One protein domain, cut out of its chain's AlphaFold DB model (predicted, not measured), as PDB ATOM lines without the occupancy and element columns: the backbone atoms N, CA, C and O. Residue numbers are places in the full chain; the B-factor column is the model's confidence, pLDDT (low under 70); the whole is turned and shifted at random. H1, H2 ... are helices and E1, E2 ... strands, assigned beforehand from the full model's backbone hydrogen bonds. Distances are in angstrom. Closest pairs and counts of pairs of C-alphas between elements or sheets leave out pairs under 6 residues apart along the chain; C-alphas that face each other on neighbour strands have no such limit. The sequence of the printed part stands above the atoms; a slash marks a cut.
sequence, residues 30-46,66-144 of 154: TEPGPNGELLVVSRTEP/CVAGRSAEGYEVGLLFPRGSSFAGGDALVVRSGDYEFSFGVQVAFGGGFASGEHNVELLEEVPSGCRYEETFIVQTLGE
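AT A GLANCE: This is residues 30 to 46 and 66 to 144 of the 154 residues of an uncharacterized protein of Arthrobacter pigmenti (UniProt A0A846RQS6). A four-stranded sheet, E3, E4, E9 and E8, curled like part of a barrel, makes one side of the domain, and a smaller three-stranded meander, E5 E6 E7, makes another side. The hairpin of E1 and E2 bridges the two sheets, E2 meeting E3 and E4 and E1 meeting E5, while E7 comes back near E8 and E9 at single points, a loose closure. The one helix, H1, follows the end of E8 and packs on the large sheet at the far end of the longest axis from the turn between E5 and E6. The printed part has 96 residues with nine named strands and one named helix, in the order E1 E2 E3 E4 E5 E6 E7 E8 H1 E9; the large sheet is mixed, the other two are antiparallel, and the class is mostly strand. The whole is compact, with a radius of gyration of the C-alphas of 12.5 A and spans of 36 by 27 by 26 A.

HOW THE PARTS SIT: The largest sheet runs E3, residues 67 to 71, E4, residues 76 to 80, E9, residues 135 to 143, and E8, residues 107 to 116, with E3 and E8 as edge strands. It is strongly twisted, and the way across it turns by 91 degrees. E8 bends by 80 degrees at residue 111 and E9 by 71 degrees at residue 140. E3 and E4 form an antiparallel hairpin, with N 69 and O 77 3.0 A apart, within hydrogen-bond range. E4 and E9 are parallel, with N 137 and O 78 at 2.8 A; the pairing is staggered, E4 pairing with E3 over residues 76 to 78 and with E9 over residues 78 to 80. E9 and E8 are antiparallel, with N 115 and O 136 at 2.8 A and N 111 and O 141 at 3.0 A. H1, residues 117 to 123, is on this sheet at a height over the sheet of 7.4 A. It runs along the strands, at 13 degrees to E8 on the local plane, and the closest C-alphas of H1 and E9 are those of Asn 120 and Glu 135, 6.6 A apart. In H1 every O i to N i+4 pair is within hydrogen-bond range. E1, residues 30 to 32, and E2, residues 38 to 41, form an antiparallel hairpin, with N 31 and O 39 at 2.8 A. The closest C-alphas of E2 and E4 are those of Val 40 and Leu 80, 5.2 A apart. E5, residues 86 to 88, E6, residues 91 to 97, and E7, residues 100 to 103, form a meander, three strands in a row along the chain, each the neighbour of the one before; the N-to-C directions of E5 and E6 stand at 121 degrees, with N 88 and O 94 2.8 A apart, and E6 and E7 form an antiparallel hairpin, with N 102 and O 95 2.8 A apart, both pairs within hydrogen-bond range. The closest C-alphas of E1 and E5 are those of Glu 31 and Ser 86, at 6.4 A, and those of E7 and E9 are Tyr 100 and Leu 142, at 7.3 A. E4 and E5 are apart.

IN THESE COORDINATES: E1 begins at C-alpha 30, (-1.736, 25.908, 30.578). E8 measures 23.3 A from first to last C-alpha, E9 21.2 A, E3 and E6 13.7 A each, E4 13.1 A, E7 10.2 A and H1 10.1 A. H1 begins at C-alpha 117, (4.329, 20.729, 49.799), and E9 ends at C-alpha 143, (-11.747, 5.952, 33.651).

THE WHOLE: The two C-alphas farthest apart are those of Gly 89 and Glu 118, at 36.2 A. Residues 47 to 65 are not printed, and C-alphas 46 and 66 are 20.7 A apart across this cut, between E2 and E3. Of the links that are printed whole, H1 to E9 is long, with 11 residues, and the others are tight. The mean pLDDT of the printed part is 90.7; residues 45 to 46 and 143 to 144 are under 70.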
ATOM      1  N   THR A  30      -0.287  25.749  30.712       95.25
ATOM      2  CA  THR A  30      -1.736  25.908  30.578       95.25
ATOM      3  C   THR A  30      -2.153  25.827  29.118       95.25
ATOM      4  O   THR A  30      -1.516  26.457  28.272       95.25
ATOM      5  N   GLU A  31      -3.242  25.119  28.850       95.38
ATOM      6  CA  GLU A  31      -3.954  25.116  27.575       95.38
ATOM      7  C   GLU A  31      -5.196  26.018  27.700       95.38
ATOM      8  O   GLU A  31      -6.009  25.800  28.606       95.38
ATOM      9  N   PRO A  32      -5.343  27.060  26.862       96.06
ATOM     10  CA  PRO A  32      -6.461  27.986  26.960       96.06
ATOM     11  C   PRO A  32      -7.752  27.406  26.367       96.06
ATOM     12  O   PRO A  32      -7.748  26.745  25.328       96.06
ATOM     13  N   GLY A  33      -8.870  27.715  27.012       94.94
ATOM     14  CA  GLY A  33     -10.220  27.456  26.537       94.94
ATOM     15  C   GLY A  33     -10.762  28.560  25.631       94.94
ATOM     16  O   GLY A  33     -10.177  29.644  25.517       94.94
ATOM     17  N   PRO A  34     -11.896  28.300  24.963       94.12
ATOM     18  CA  PRO A  34     -12.496  29.211  23.992       94.12
ATOM     19  C   PRO A  34     -12.975  30.539  24.600       94.12
ATOM     20  O   PRO A  34     -13.037  31.526  23.867       94.12
ATOM     21  N   ASN A  35     -13.268  30.604  25.907       93.00
ATOM     22  CA  ASN A  35     -13.687  31.839  26.581       93.00
ATOM     23  C   ASN A  35     -12.681  32.325  27.640       93.00
ATOM     24  O   ASN A  35     -13.020  33.174  28.464       93.00
ATOM     25  N   GLY A  36     -11.433  31.849  27.588       93.56
ATOM     26  CA  GLY A  36     -10.361  32.266  28.500       93.56
ATOM     27  C   GLY A  36     -10.170  31.364  29.720       93.56
ATOM     28  O   GLY A  36      -9.424  31.727  30.627       93.56
ATOM     29  N   GLU A  37     -10.808  30.195  29.740       96.38
ATOM     30  CA  GLU A  37     -10.562  29.152  30.731       96.38
ATOM     31  C   GLU A  37      -9.135  28.603  30.614       96.38
ATOM     32  O   GLU A  37      -8.503  28.694  29.561       96.38
ATOM     33  N   LEU A  38      -8.610  28.016  31.686       97.06
ATOM     34  CA  LEU A  38      -7.250  27.482  31.724       97.06
ATOM     35  C   LEU A  38      -7.249  26.030  32.189       97.06
ATOM     36  O   LEU A  38      -7.654  25.714  33.306       97.06
ATOM     37  N   LEU A  39      -6.731  25.145  31.346       96.56
ATOM     38  CA  LEU A  39      -6.485  23.748  31.679       96.56
ATOM     39  C   LEU A  39      -5.001  23.565  31.999       96.56
ATOM     40  O   LEU A  39      -4.157  23.843  31.152       96.56
ATOM     41  N   VAL A  40      -4.656  23.097  33.199       96.81
ATOM     42  CA  VAL A  40      -3.253  22.821  33.538       96.81
ATOM     43  C   VAL A  40      -2.861  21.464  32.952       96.81
ATOM     44  O   VAL A  40      -3.472  20.441  33.261       96.81
ATOM     45  N   VAL A  41      -1.838  21.453  32.098       95.00
ATOM     46  CA  VAL A  41      -1.426  20.277  31.322       95.00
ATOM     47  C   VAL A  41       0.048  19.960  31.527       95.00
ATOM     48  O   VAL A  41       0.911  20.844  31.550       95.00
ATOM     49  N   SER A  42       0.354  18.671  31.643       91.88
ATOM     50  CA  SER A  42       1.730  18.195  31.669       91.88
ATOM     51  C   SER A  42       2.397  18.433  30.315       91.88
ATOM     52  O   SER A  42       1.793  18.243  29.256       91.88
ATOM     53  N   ARG A  43       3.674  18.828  30.336       88.44
ATOM     54  CA  ARG A  43       4.514  18.924  29.128       88.44
ATOM     55  C   ARG A  43       5.384  17.687  28.912       88.44
ATOM     56  O   ARG A  43       5.896  17.484  27.810       88.44
ATOM     57  N   THR A  44       5.521  16.858  29.939       81.56
ATOM     58  CA  THR A  44       6.218  15.571  29.904       81.56
ATOM     59  C   THR A  44       5.238  14.420  30.005       81.56
ATOM     60  O   THR A  44       4.094  14.588  30.434       81.56
ATOM     61  N   GLU A  45       5.707  13.230  29.644       69.19
ATOM     62  CA  GLU A  45       5.016  12.003  30.026       69.19
ATOM     63  C   GLU A  45       4.914  11.913  31.561       69.19
ATOM     64  O   GLU A  45       5.768  12.483  32.261       69.19
ATOM     65  N   PRO A  46       3.876  11.247  32.098       62.09
ATOM     66  CA  PRO A  46       3.753  11.047  33.533       62.09
ATOM     67  C   PRO A  46       4.992  10.311  34.047       62.09
ATOM     68  O   PRO A  46       5.389   9.297  33.478       62.09
ATOM     69  N   CYS A  66      -9.666  28.481  36.066       97.12
ATOM     70  CA  CYS A  66      -8.869  27.269  35.916       97.12
ATOM     71  C   CYS A  66      -9.712  26.024  36.198       97.12
ATOM     72  O   CYS A  66     -10.510  26.014  37.139       97.12
ATOM     73  N   VAL A  67      -9.494  24.963  35.423       97.00
ATOM     74  CA  VAL A  67     -10.120  23.658  35.665       97.00
ATOM     75  C   VAL A  67      -9.534  23.033  36.928       97.00
ATOM     76  O   VAL A  67      -8.317  22.879  37.047       97.00
ATOM     77  N   ALA A  68     -10.404  22.660  37.861       97.06
ATOM     78  CA  ALA A  68     -10.048  22.029  39.124       97.06
ATOM     79  C   ALA A  68     -11.042  20.917  39.482       97.06
ATOM     80  O   ALA A  68     -12.088  20.766  38.846       97.06
ATOM     81  N   GLY A  69     -10.688  20.120  40.488       96.81
ATOM     82  CA  GLY A  69     -11.506  19.019  40.983       96.81
ATOM     83  C   GLY A  69     -12.042  19.315  42.377       96.81
ATOM     84  O   GLY A  69     -11.300  19.818  43.219       96.81
ATOM     85  N   ARG A  70     -13.309  18.983  42.639       97.62
ATOM     86  CA  ARG A  70     -13.908  19.048  43.978       97.62
ATOM     87  C   ARG A  70     -14.443  17.682  44.391       97.62
ATOM     88  O   ARG A  70     -15.270  17.114  43.686       97.62
ATOM     89  N   SER A  71     -13.989  17.147  45.522       95.06
ATOM     90  CA  SER A  71     -14.497  15.874  46.050       95.06
ATOM     91  C   SER A  71     -15.925  16.011  46.595       95.06
ATOM     92  O   SER A  71     -16.408  17.115  46.854       95.06
ATOM     93  N   ALA A  72     -16.587  14.879  46.855       91.94
ATOM     94  CA  ALA A  72     -17.911  14.857  47.488       91.94
ATOM     95  C   ALA A  72     -17.937  15.495  48.896       91.94
ATOM     96  O   ALA A  72     -18.986  15.946  49.353       91.94
ATOM     97  N   GLU A  73     -16.788  15.557  49.575       93.50
ATOM     98  CA  GLU A  73     -16.623  16.208  50.883       93.50
ATOM     99  C   GLU A  73     -16.363  17.721  50.765       93.50
ATOM    100  O   GLU A  73     -16.253  18.417  51.773       93.50
ATOM    101  N   GLY A  74     -16.278  18.246  49.537       94.69
ATOM    102  CA  GLY A  74     -16.015  19.655  49.255       94.69
ATOM    103  C   GLY A  74     -14.532  20.024  49.222       94.69
ATOM    104  O   GLY A  74     -14.217  21.210  49.170       94.69
ATOM    105  N   TYR A  75     -13.623  19.045  49.246       95.25
ATOM    106  CA  TYR A  75     -12.190  19.305  49.132       95.25
ATOM    107  C   TYR A  75     -11.822  19.672  47.694       95.25
ATOM    108  O   TYR A  75     -12.142  18.921  46.772       95.25
ATOM    109  N   GLU A  76     -11.153  20.808  47.505       96.75
ATOM    110  CA  GLU A  76     -10.733  21.298  46.192       96.75
ATOM    111  C   GLU A  76      -9.255  21.017  45.944       96.75
ATOM    112  O   GLU A  76      -8.409  21.277  46.798       96.75
ATOM    113  N   VAL A  77      -8.945  20.521  44.750       96.12
ATOM    114  CA  VAL A  77      -7.587  20.179  44.337       96.12
ATOM    115  C   VAL A  77      -7.319  20.690  42.925       96.12
ATOM    116  O   VAL A  77      -8.198  20.674  42.055       96.12
ATOM    117  N   GLY A  78      -6.080  21.114  42.674       96.88
ATOM    118  CA  GLY A  78      -5.619  21.374  41.315       96.88
ATOM    119  C   GLY A  78      -5.564  20.071  40.521       96.88
ATOM    120  O   GLY A  78      -5.176  19.035  41.055       96.88
ATOM    121  N   LEU A  79      -5.922  20.109  39.240       96.12
ATOM    122  CA  LEU A  79      -5.799  18.953  38.354       96.12
ATOM    123  C   LEU A  79      -4.715  19.221  37.316       96.12
ATOM    124  O   LEU A  79      -4.801  20.187  36.561       96.12
ATOM    125  N   LEU A  80      -3.704  18.354  37.270       95.38
ATOM    126  CA  LEU A  80      -2.692  18.350  36.222       95.38
ATOM    127  C   LEU A  80      -3.031  17.245  35.224       95.38
ATOM    128  O   LEU A  80      -2.823  16.062  35.497       95.38
ATOM    129  N   PHE A  81      -3.560  17.637  34.068       94.25
ATOM    130  CA  PHE A  81      -3.981  16.705  33.030       94.25
ATOM    131  C   PHE A  81      -2.798  16.184  32.197       94.25
ATOM    132  O   PHE A  81      -1.778  16.874  32.068       94.25
ATOM    133  N   PRO A  82      -2.919  14.994  31.576       91.75
ATOM    134  CA  PRO A  82      -1.901  14.472  30.674       91.75
ATOM    135  C   PRO A  82      -1.639  15.405  29.491       91.75
ATOM    136  O   PRO A  82      -2.500  16.190  29.071       91.75
ATOM    137  N   ARG A  83      -0.451  15.272  28.897       90.75
ATOM    138  CA  ARG A  83      -0.097  16.004  27.679       90.75
ATOM    139  C   ARG A  83      -1.100  15.704  26.562       90.75
ATOM    140  O   ARG A  83      -1.430  14.550  26.313       90.75
ATOM    141  N   GLY A  84      -1.524  16.746  25.847       90.12
ATOM    142  CA  GLY A  84      -2.491  16.639  24.747       90.12
ATOM    143  C   GLY A  84      -3.949  16.801  25.179       90.12
ATOM    144  O   GLY A  84      -4.831  16.825  24.321       90.12
ATOM    145  N   SER A  85      -4.204  16.961  26.480       93.56
ATOM    146  CA  SER A  85      -5.522  17.365  26.964       93.56
ATOM    147  C   SER A  85      -5.861  18.777  26.492       93.56
ATOM    148  O   SER A  85      -4.989  19.642  26.424       93.56
ATOM    149  N   SER A  86      -7.120  19.004  26.139       95.12
ATOM    150  CA  SER A  86      -7.607  20.268  25.575       95.12
ATOM    151  C   SER A  86      -9.102  20.429  25.820       95.12
ATOM    152  O   SER A  86      -9.777  19.485  26.215       95.12
ATOM    153  N   PHE A  87      -9.648  21.610  25.553       95.31
ATOM    154  CA  PHE A  87     -11.096  21.798  25.517       95.31
ATOM    155  C   PHE A  87     -11.703  21.171  24.251       95.31
ATOM    156  O   PHE A  87     -11.126  21.211  23.157       95.31
ATOM    157  N   ALA A  88     -12.866  20.544  24.388       91.69
ATOM    158  CA  ALA A  88     -13.452  19.731  23.340       91.69
ATOM    159  C   ALA A  88     -14.348  20.550  22.405       91.69
ATOM    160  O   ALA A  88     -15.310  21.169  22.835       91.69
ATOM    161  N   GLY A  89     -14.068  20.535  21.094       81.12
ATOM    162  CA  GLY A  89     -15.027  21.018  20.088       81.12
ATOM    163  C   GLY A  89     -15.322  22.521  20.155       81.12
ATOM    164  O   GLY A  89     -16.338  22.960  19.626       81.12
ATOM    165  N   GLY A  90     -14.443  23.301  20.795       81.56
ATOM    166  CA  GLY A  90     -14.681  24.720  21.067       81.56
ATOM    167  C   GLY A  90     -15.652  24.969  22.223       81.56
ATOM    168  O   GLY A  90     -16.111  26.098  22.371       81.56
ATOM    169  N   ASP A  91     -15.955  23.950  23.028       87.31
ATOM    170  CA  ASP A  91     -16.726  24.062  24.260       87.31
ATOM    171  C   ASP A  91     -15.785  24.098  25.471       87.31
ATOM    172  O   ASP A  91     -14.981  23.191  25.692       87.31
ATOM    173  N   ALA A  92     -15.886  25.161  26.263       86.44
ATOM    174  CA  ALA A  92     -15.149  25.310  27.511       86.44
ATOM    175  C   ALA A  92     -15.641  24.376  28.620       86.44
ATOM    176  O   ALA A  92     -14.925  24.122  29.583       86.44
ATOM    177  N   LEU A  93     -16.871  23.882  28.499       89.69
ATOM    178  CA  LEU A  93     -17.516  23.034  29.491       89.69
ATOM    179  C   LEU A  93     -17.265  21.548  29.236       89.69
ATOM    180  O   LEU A  93     -17.885  20.702  29.884       89.69
ATOM    181  N   VAL A  94     -16.359  21.221  28.314       92.69
ATOM    182  CA  VAL A  94     -15.954  19.849  28.028       92.69
ATOM    183  C   VAL A  94     -14.438  19.790  27.863       92.69
ATOM    184  O   VAL A  94     -13.862  20.469  27.016       92.69
ATOM    185  N   VAL A  95     -13.778  18.950  28.657       90.50
ATOM    186  CA  VAL A  95     -12.344  18.661  28.538       90.50
ATOM    187  C   VAL A  95     -12.166  17.333  27.820       90.50
ATOM    188  O   VAL A  95     -12.735  16.328  28.231       90.50
ATOM    189  N   ARG A  96     -11.341  17.307  26.776       92.00
ATOM    190  CA  ARG A  96     -10.879  16.090  26.109       92.00
ATOM    191  C   ARG A  96      -9.493  15.718  26.597       92.00
ATOM    192  O   ARG A  96      -8.587  16.547  26.567       92.00
ATOM    193  N   SER A  97      -9.306  14.452  26.944       88.69
ATOM    194  CA  SER A  97      -7.995  13.870  27.217       88.69
ATOM    195  C   SER A  97      -7.939  12.460  26.627       88.69
ATOM    196  O   SER A  97      -8.628  11.554  27.091       88.69
ATOM    197  N   GLY A  98      -7.137  12.272  25.575       86.62
ATOM    198  CA  GLY A  98      -7.160  11.039  24.781       86.62
ATOM    199  C   GLY A  98      -8.524  10.820  24.115       86.62
ATOM    200  O   GLY A  98      -9.061  11.744  23.504       86.62
ATOM    201  N   ASP A  99      -9.078   9.617  24.271       86.06
ATOM    202  CA  ASP A  99     -10.396   9.225  23.745       86.06
ATOM    203  C   ASP A  99     -11.565   9.581  24.687       86.06
ATOM    204  O   ASP A  99     -12.718   9.270  24.391       86.06
ATOM    205  N   TYR A 100     -11.282  10.227  25.823       87.75
ATOM    206  CA  TYR A 100     -12.279  10.579  26.832       87.75
ATOM    207  C   TYR A 100     -12.643  12.062  26.772       87.75
ATOM    208  O   TYR A 100     -11.772  12.922  26.611       87.75
ATOM    209  N   GLU A 101     -13.927  12.357  26.969       91.50
ATOM    210  CA  GLU A 101     -14.457  13.710  27.127       91.50
ATOM    211  C   GLU A 101     -15.205  13.820  28.463       91.50
ATOM    212  O   GLU A 101     -16.016  12.962  28.810       91.50
ATOM    213  N   PHE A 102     -14.917  14.876  29.220       90.88
ATOM    214  CA  PHE A 102     -15.448  15.109  30.558       90.88
ATOM    215  C   PHE A 102     -16.169  16.447  30.601       90.88
ATOM    216  O   PHE A 102     -15.566  17.489  30.342       90.88
ATOM    217  N   SER A 103     -17.449  16.421  30.952       92.44
ATOM    218  CA  SER A 103     -18.228  17.637  31.167       92.44
ATOM    219  C   SER A 103     -18.071  18.161  32.590       92.44
ATOM    220  O   SER A 103     -17.983  17.395  33.550       92.44
ATOM    221  N   PHE A 104     -18.093  19.482  32.730       91.81
ATOM    222  CA  PHE A 104     -18.169  20.134  34.036       91.81
ATOM    223  C   PHE A 104     -19.512  19.813  34.699       91.81
ATOM    224  O   PHE A 104     -20.519  19.621  34.013       91.81
ATOM    225  N   GLY A 105     -19.540  19.735  36.028       87.81
ATOM    226  CA  GLY A 105     -20.758  19.355  36.755       87.81
ATOM    227  C   GLY A 105     -21.026  17.850  36.838       87.81
ATOM    228  O   GLY A 105     -21.998  17.438  37.472       87.81
ATOM    229  N   VAL A 106     -20.200  17.014  36.199       87.06
ATOM    230  CA  VAL A 106     -20.348  15.554  36.207       87.06
ATOM    231  C   VAL A 106     -19.300  14.924  37.121       87.06
ATOM    232  O   VAL A 106     -18.158  15.382  37.185       87.06
ATOM    233  N   GLN A 107     -19.692  13.848  37.812       91.00
ATOM    234  CA  GLN A 107     -18.767  13.021  38.583       91.00
ATOM    235  C   GLN A 107     -17.734  12.370  37.659       91.00
ATOM    236  O   GLN A 107     -18.096  11.681  36.704       91.00
ATOM    237  N   VAL A 108     -16.461  12.507  38.003       92.25
ATOM    238  CA  VAL A 108     -15.333  11.866  37.329       92.25
ATOM    239  C   VAL A 108     -14.523  11.027  38.312       92.25
ATOM    240  O   VAL A 108     -14.536  11.263  39.524       92.25
ATOM    241  N   ALA A 109     -13.819  10.037  37.769       92.44
ATOM    242  CA  ALA A 109     -12.859   9.226  38.497       92.44
ATOM    243  C   ALA A 109     -11.534   9.204  37.724       92.44
ATOM    244  O   ALA A 109     -11.485   8.764  36.574       92.44
ATOM    245  N   PHE A 110     -10.461   9.683  38.349       91.81
ATOM    246  CA  PHE A 110      -9.129   9.723  37.750       91.81
ATOM    247  C   PHE A 110      -8.148   8.920  38.582       91.81
ATOM    248  O   PHE A 110      -8.015   9.148  39.785       91.81
ATOM    249  N   GLY A 111      -7.419   8.015  37.940       90.75
ATOM    250  CA  GLY A 111      -6.256   7.402  38.563       90.75
ATOM    251  C   GLY A 111      -5.021   8.266  38.335       90.75
ATOM    252  O   GLY A 111      -4.857   8.912  37.295       90.75
ATOM    253  N   GLY A 112      -4.149   8.310  39.332       90.94
ATOM    254  CA  GLY A 112      -3.002   9.199  39.298       90.94
ATOM    255  C   GLY A 112      -2.282   9.267  40.627       90.94
ATOM    256  O   GLY A 112      -2.124   8.248  41.297       90.94
ATOM    257  N   GLY A 113      -1.859  10.466  41.014       91.00
ATOM    258  CA  GLY A 113      -1.253  10.682  42.320       91.00
ATOM    259  C   GLY A 113      -1.188  12.138  42.746       91.00
ATOM    260  O   GLY A 113      -1.302  13.043  41.923       91.00
ATOM    261  N   PHE A 114      -1.006  12.367  44.045       91.25
ATOM    262  CA  PHE A 114      -0.936  13.714  44.613       91.25
ATOM    263  C   PHE A 114       0.502  14.229  44.679       91.25
ATOM    264  O   PHE A 114       1.411  13.531  45.133       91.25
ATOM    265  N   ALA A 115       0.681  15.485  44.281       90.44
ATOM    266  CA  ALA A 115       1.831  16.306  44.618       90.44
ATOM    267  C   ALA A 115       1.412  17.335  45.675       90.44
ATOM    268  O   ALA A 115       0.406  18.027  45.510       90.44
ATOM    269  N   SER A 116       2.203  17.471  46.740       90.00
ATOM    270  CA  SER A 116       1.968  18.433  47.823       90.00
ATOM    271  C   SER A 116       3.279  19.054  48.319       90.00
ATOM    272  O   SER A 116       4.375  18.662  47.901       90.00
ATOM    273  N   GLY A 117       3.175  20.071  49.180       89.69
ATOM    274  CA  GLY A 117       4.329  20.729  49.799       89.69
ATOM    275  C   GLY A 117       5.308  21.335  48.785       89.69
ATOM    276  O   GLY A 117       4.903  21.882  47.760       89.69
ATOM    277  N   GLU A 118       6.611  21.232  49.066       89.19
ATOM    278  CA  GLU A 118       7.670  21.808  48.218       89.19
ATOM    279  C   GLU A 118       7.656  21.247  46.790       89.19
ATOM    280  O   GLU A 118       7.876  21.994  45.837       89.19
ATOM    281  N   HIS A 119       7.324  19.961  46.628       87.00
ATOM    282  CA  HIS A 119       7.267  19.334  45.310       87.00
ATOM    283  C   HIS A 119       6.174  19.950  44.430       87.00
ATOM    284  O   HIS A 119       6.406  20.230  43.257       87.00
ATOM    285  N   ASN A 120       4.996  20.217  45.002       90.69
ATOM    286  CA  ASN A 120       3.907  20.874  44.281       90.69
ATOM    287  C   ASN A 120       4.251  22.327  43.916       90.69
ATOM    288  O   ASN A 120       3.953  22.782  42.813       90.69
ATOM    289  N   VAL A 121       4.932  23.050  44.813       91.25
ATOM    290  CA  VAL A 121       5.385  24.425  44.552       91.25
ATOM    291  C   VAL A 121       6.367  24.474  43.379       91.25
ATOM    292  O   VAL A 121       6.210  25.315  42.493       91.25
ATOM    293  N   GLU A 122       7.350  23.572  43.349       90.25
ATOM    294  CA  GLU A 122       8.317  23.477  42.249       90.25
ATOM    295  C   GLU A 122       7.637  23.079  40.932       90.25
ATOM    296  O   GLU A 122       7.895  23.684  39.884       90.25
ATOM    297  N   LEU A 123       6.736  22.092  40.993       89.38
ATOM    298  CA  LEU A 123       5.975  21.603  39.848       89.38
ATOM    299  C   LEU A 123       5.162  22.727  39.196       89.38
ATOM    300  O   LEU A 123       5.150  22.849  37.975       89.38
ATOM    301  N   LEU A 124       4.506  23.569  39.992       92.94
ATOM    302  CA  LEU A 124       3.584  24.593  39.499       92.94
ATOM    303  C   LEU A 124       4.207  25.985  39.339       92.94
ATOM    304  O   LEU A 124       3.478  26.962  39.151       92.94
ATOM    305  N   GLU A 125       5.534  26.120  39.394       92.75
ATOM    306  CA  GLU A 125       6.194  27.434  39.380       92.75
ATOM    307  C   GLU A 125       5.838  28.283  38.143       92.75
ATOM    308  O   GLU A 125       5.746  29.507  38.244       92.75
ATOM    309  N   GLU A 126       5.579  27.649  36.996       92.94
ATOM    310  CA  GLU A 126       5.213  28.320  35.735       92.94
ATOM    311  C   GLU A 126       3.695  28.463  35.520       92.94
ATOM    312  O   GLU A 126       3.259  29.185  34.623       92.94
ATOM    313  N   VAL A 127       2.872  27.814  36.347       95.44
ATOM    314  CA  VAL A 127       1.405  27.855  36.248       95.44
ATOM    315  C   VAL A 127       0.889  29.173  36.846       95.44
ATOM    316  O   VAL A 127       1.420  29.603  37.868       95.44
ATOM    317  N   PRO A 128      -0.124  29.861  36.287       96.38
ATOM    318  CA  PRO A 128      -0.668  31.085  36.884       96.38
ATOM    319  C   PRO A 128      -1.076  30.883  38.347       96.38
ATOM    320  O   PRO A 128      -1.656  29.855  38.685       96.38
ATOM    321  N   SER A 129      -0.793  31.852  39.225       95.81
ATOM    322  CA  SER A 129      -1.008  31.699  40.675       95.81
ATOM    323  C   SER A 129      -2.453  31.365  41.051       95.81
ATOM    324  O   SER A 129      -2.662  30.616  41.996       95.81
ATOM    325  N   GLY A 130      -3.438  31.852  40.288       95.56
ATOM    326  CA  GLY A 130      -4.856  31.523  40.480       95.56
ATOM    327  C   GLY A 130      -5.237  30.076  40.137       95.56
ATOM    328  O   GLY A 130      -6.298  29.623  40.546       95.56
ATOM    329  N   CYS A 131      -4.382  29.336  39.425       96.88
ATOM    330  CA  CYS A 131      -4.566  27.905  39.155       96.88
ATOM    331  C   CYS A 131      -3.762  27.008  40.114       96.88
ATOM    332  O   CYS A 131      -3.740  25.793  39.927       96.88
ATOM    333  N   ARG A 132      -3.044  27.579  41.092       96.19
ATOM    334  CA  ARG A 132      -2.222  26.811  42.037       96.19
ATOM    335  C   ARG A 132      -3.031  26.487  43.285       96.19
ATOM    336  O   ARG A 132      -3.631  27.376  43.879       96.19
ATOM    337  N   TYR A 133      -2.971  25.230  43.698       95.50
ATOM    338  CA  TYR A 133      -3.578  24.721  44.924       95.50
ATOM    339  C   TYR A 133      -2.486  24.225  45.872       95.50
ATOM    340  O   TYR A 133      -1.343  24.036  45.449       95.50
ATOM    341  N   GLU A 134      -2.819  24.012  47.147       94.06
ATOM    342  CA  GLU A 134      -1.886  23.410  48.115       94.06
ATOM    343  C   GLU A 134      -1.492  21.984  47.706       94.06
ATOM    344  O   GLU A 134      -0.327  21.594  47.839       94.06
ATOM    345  N   GLU A 135      -2.440  21.257  47.115       93.94
ATOM    346  CA  GLU A 135      -2.248  19.939  46.523       93.94
ATOM    347  C   GLU A 135      -2.702  19.916  45.062       93.94
ATOM    348  O   GLU A 135      -3.668  20.578  44.673       93.94
ATOM    349  N   THR A 136      -2.011  19.108  44.262       94.69
ATOM    350  CA  THR A 136      -2.343  18.867  42.857       94.69
ATOM    351  C   THR A 136      -2.447  17.380  42.604       94.69
ATOM    352  O   THR A 136      -1.515  16.631  42.898       94.69
ATOM    353  N   PHE A 137      -3.553  16.952  42.009       94.38
ATOM    354  CA  PHE A 137      -3.704  15.598  41.512       94.38
ATOM    355  C   PHE A 137      -3.184  15.514  40.074       94.38
ATOM    356  O   PHE A 137      -3.704  16.160  39.162       94.38
ATOM    357  N   ILE A 138      -2.143  14.713  39.873       93.38
ATOM    358  CA  ILE A 138      -1.570  14.414  38.564       93.38
ATOM    359  C   ILE A 138      -2.354  13.258  37.962       93.38
ATOM    360  O   ILE A 138      -2.235  12.120  38.414       93.38
ATOM    361  N   VAL A 139      -3.153  13.554  36.942       92.06
ATOM    362  CA  VAL A 139      -3.989  12.574  36.251       92.06
ATOM    363  C   VAL A 139      -3.105  11.725  35.334       92.06
ATOM    364  O   VAL A 139      -2.367  12.259  34.506       92.06
ATOM    365  N   GLN A 140      -3.172  10.402  35.479       86.62
ATOM    366  CA  GLN A 140      -2.391   9.446  34.682       86.62
ATOM    367  C   GLN A 140      -3.285   8.481  33.915       86.62
ATOM    368  O   GLN A 140      -3.046   8.208  32.741       86.62
ATOM    369  N   THR A 141      -4.323   7.972  34.576       78.56
ATOM    370  CA  THR A 141      -5.309   7.084  33.976       78.56
ATOM    371  C   THR A 141      -6.683   7.724  34.032       78.56
ATOM    372  O   THR A 141      -7.086   8.359  35.009       78.56
ATOM    373  N   LEU A 142      -7.397   7.564  32.929       70.62
ATOM    374  CA  LEU A 142      -8.729   8.100  32.717       70.62
ATOM    375  C   LEU A 142      -9.685   6.914  32.744       70.62
ATOM    376  O   LEU A 142      -9.437   5.918  32.065       70.62
ATOM    377  N   GLY A 143     -10.733   6.995  33.556       57.16
ATOM    378  CA  GLY A 143     -11.747   5.952  33.651       57.16
ATOM    379  C   GLY A 143     -13.149   6.543  33.652       57.16
ATOM    380  O   GLY A 143     -13.353   7.691  34.048       57.16
ATOM    381  N   GLU A 144     -14.127   5.752  33.216       54.03
ATOM    382  CA  GLU A 144     -15.534   6.051  33.485       54.03
ATOM    383  C   GLU A 144     -15.852   5.731  34.962       54.03
ATOM    384  O   GLU A 144     -15.324   4.745  35.496       54.03
TER     385      GLU A 144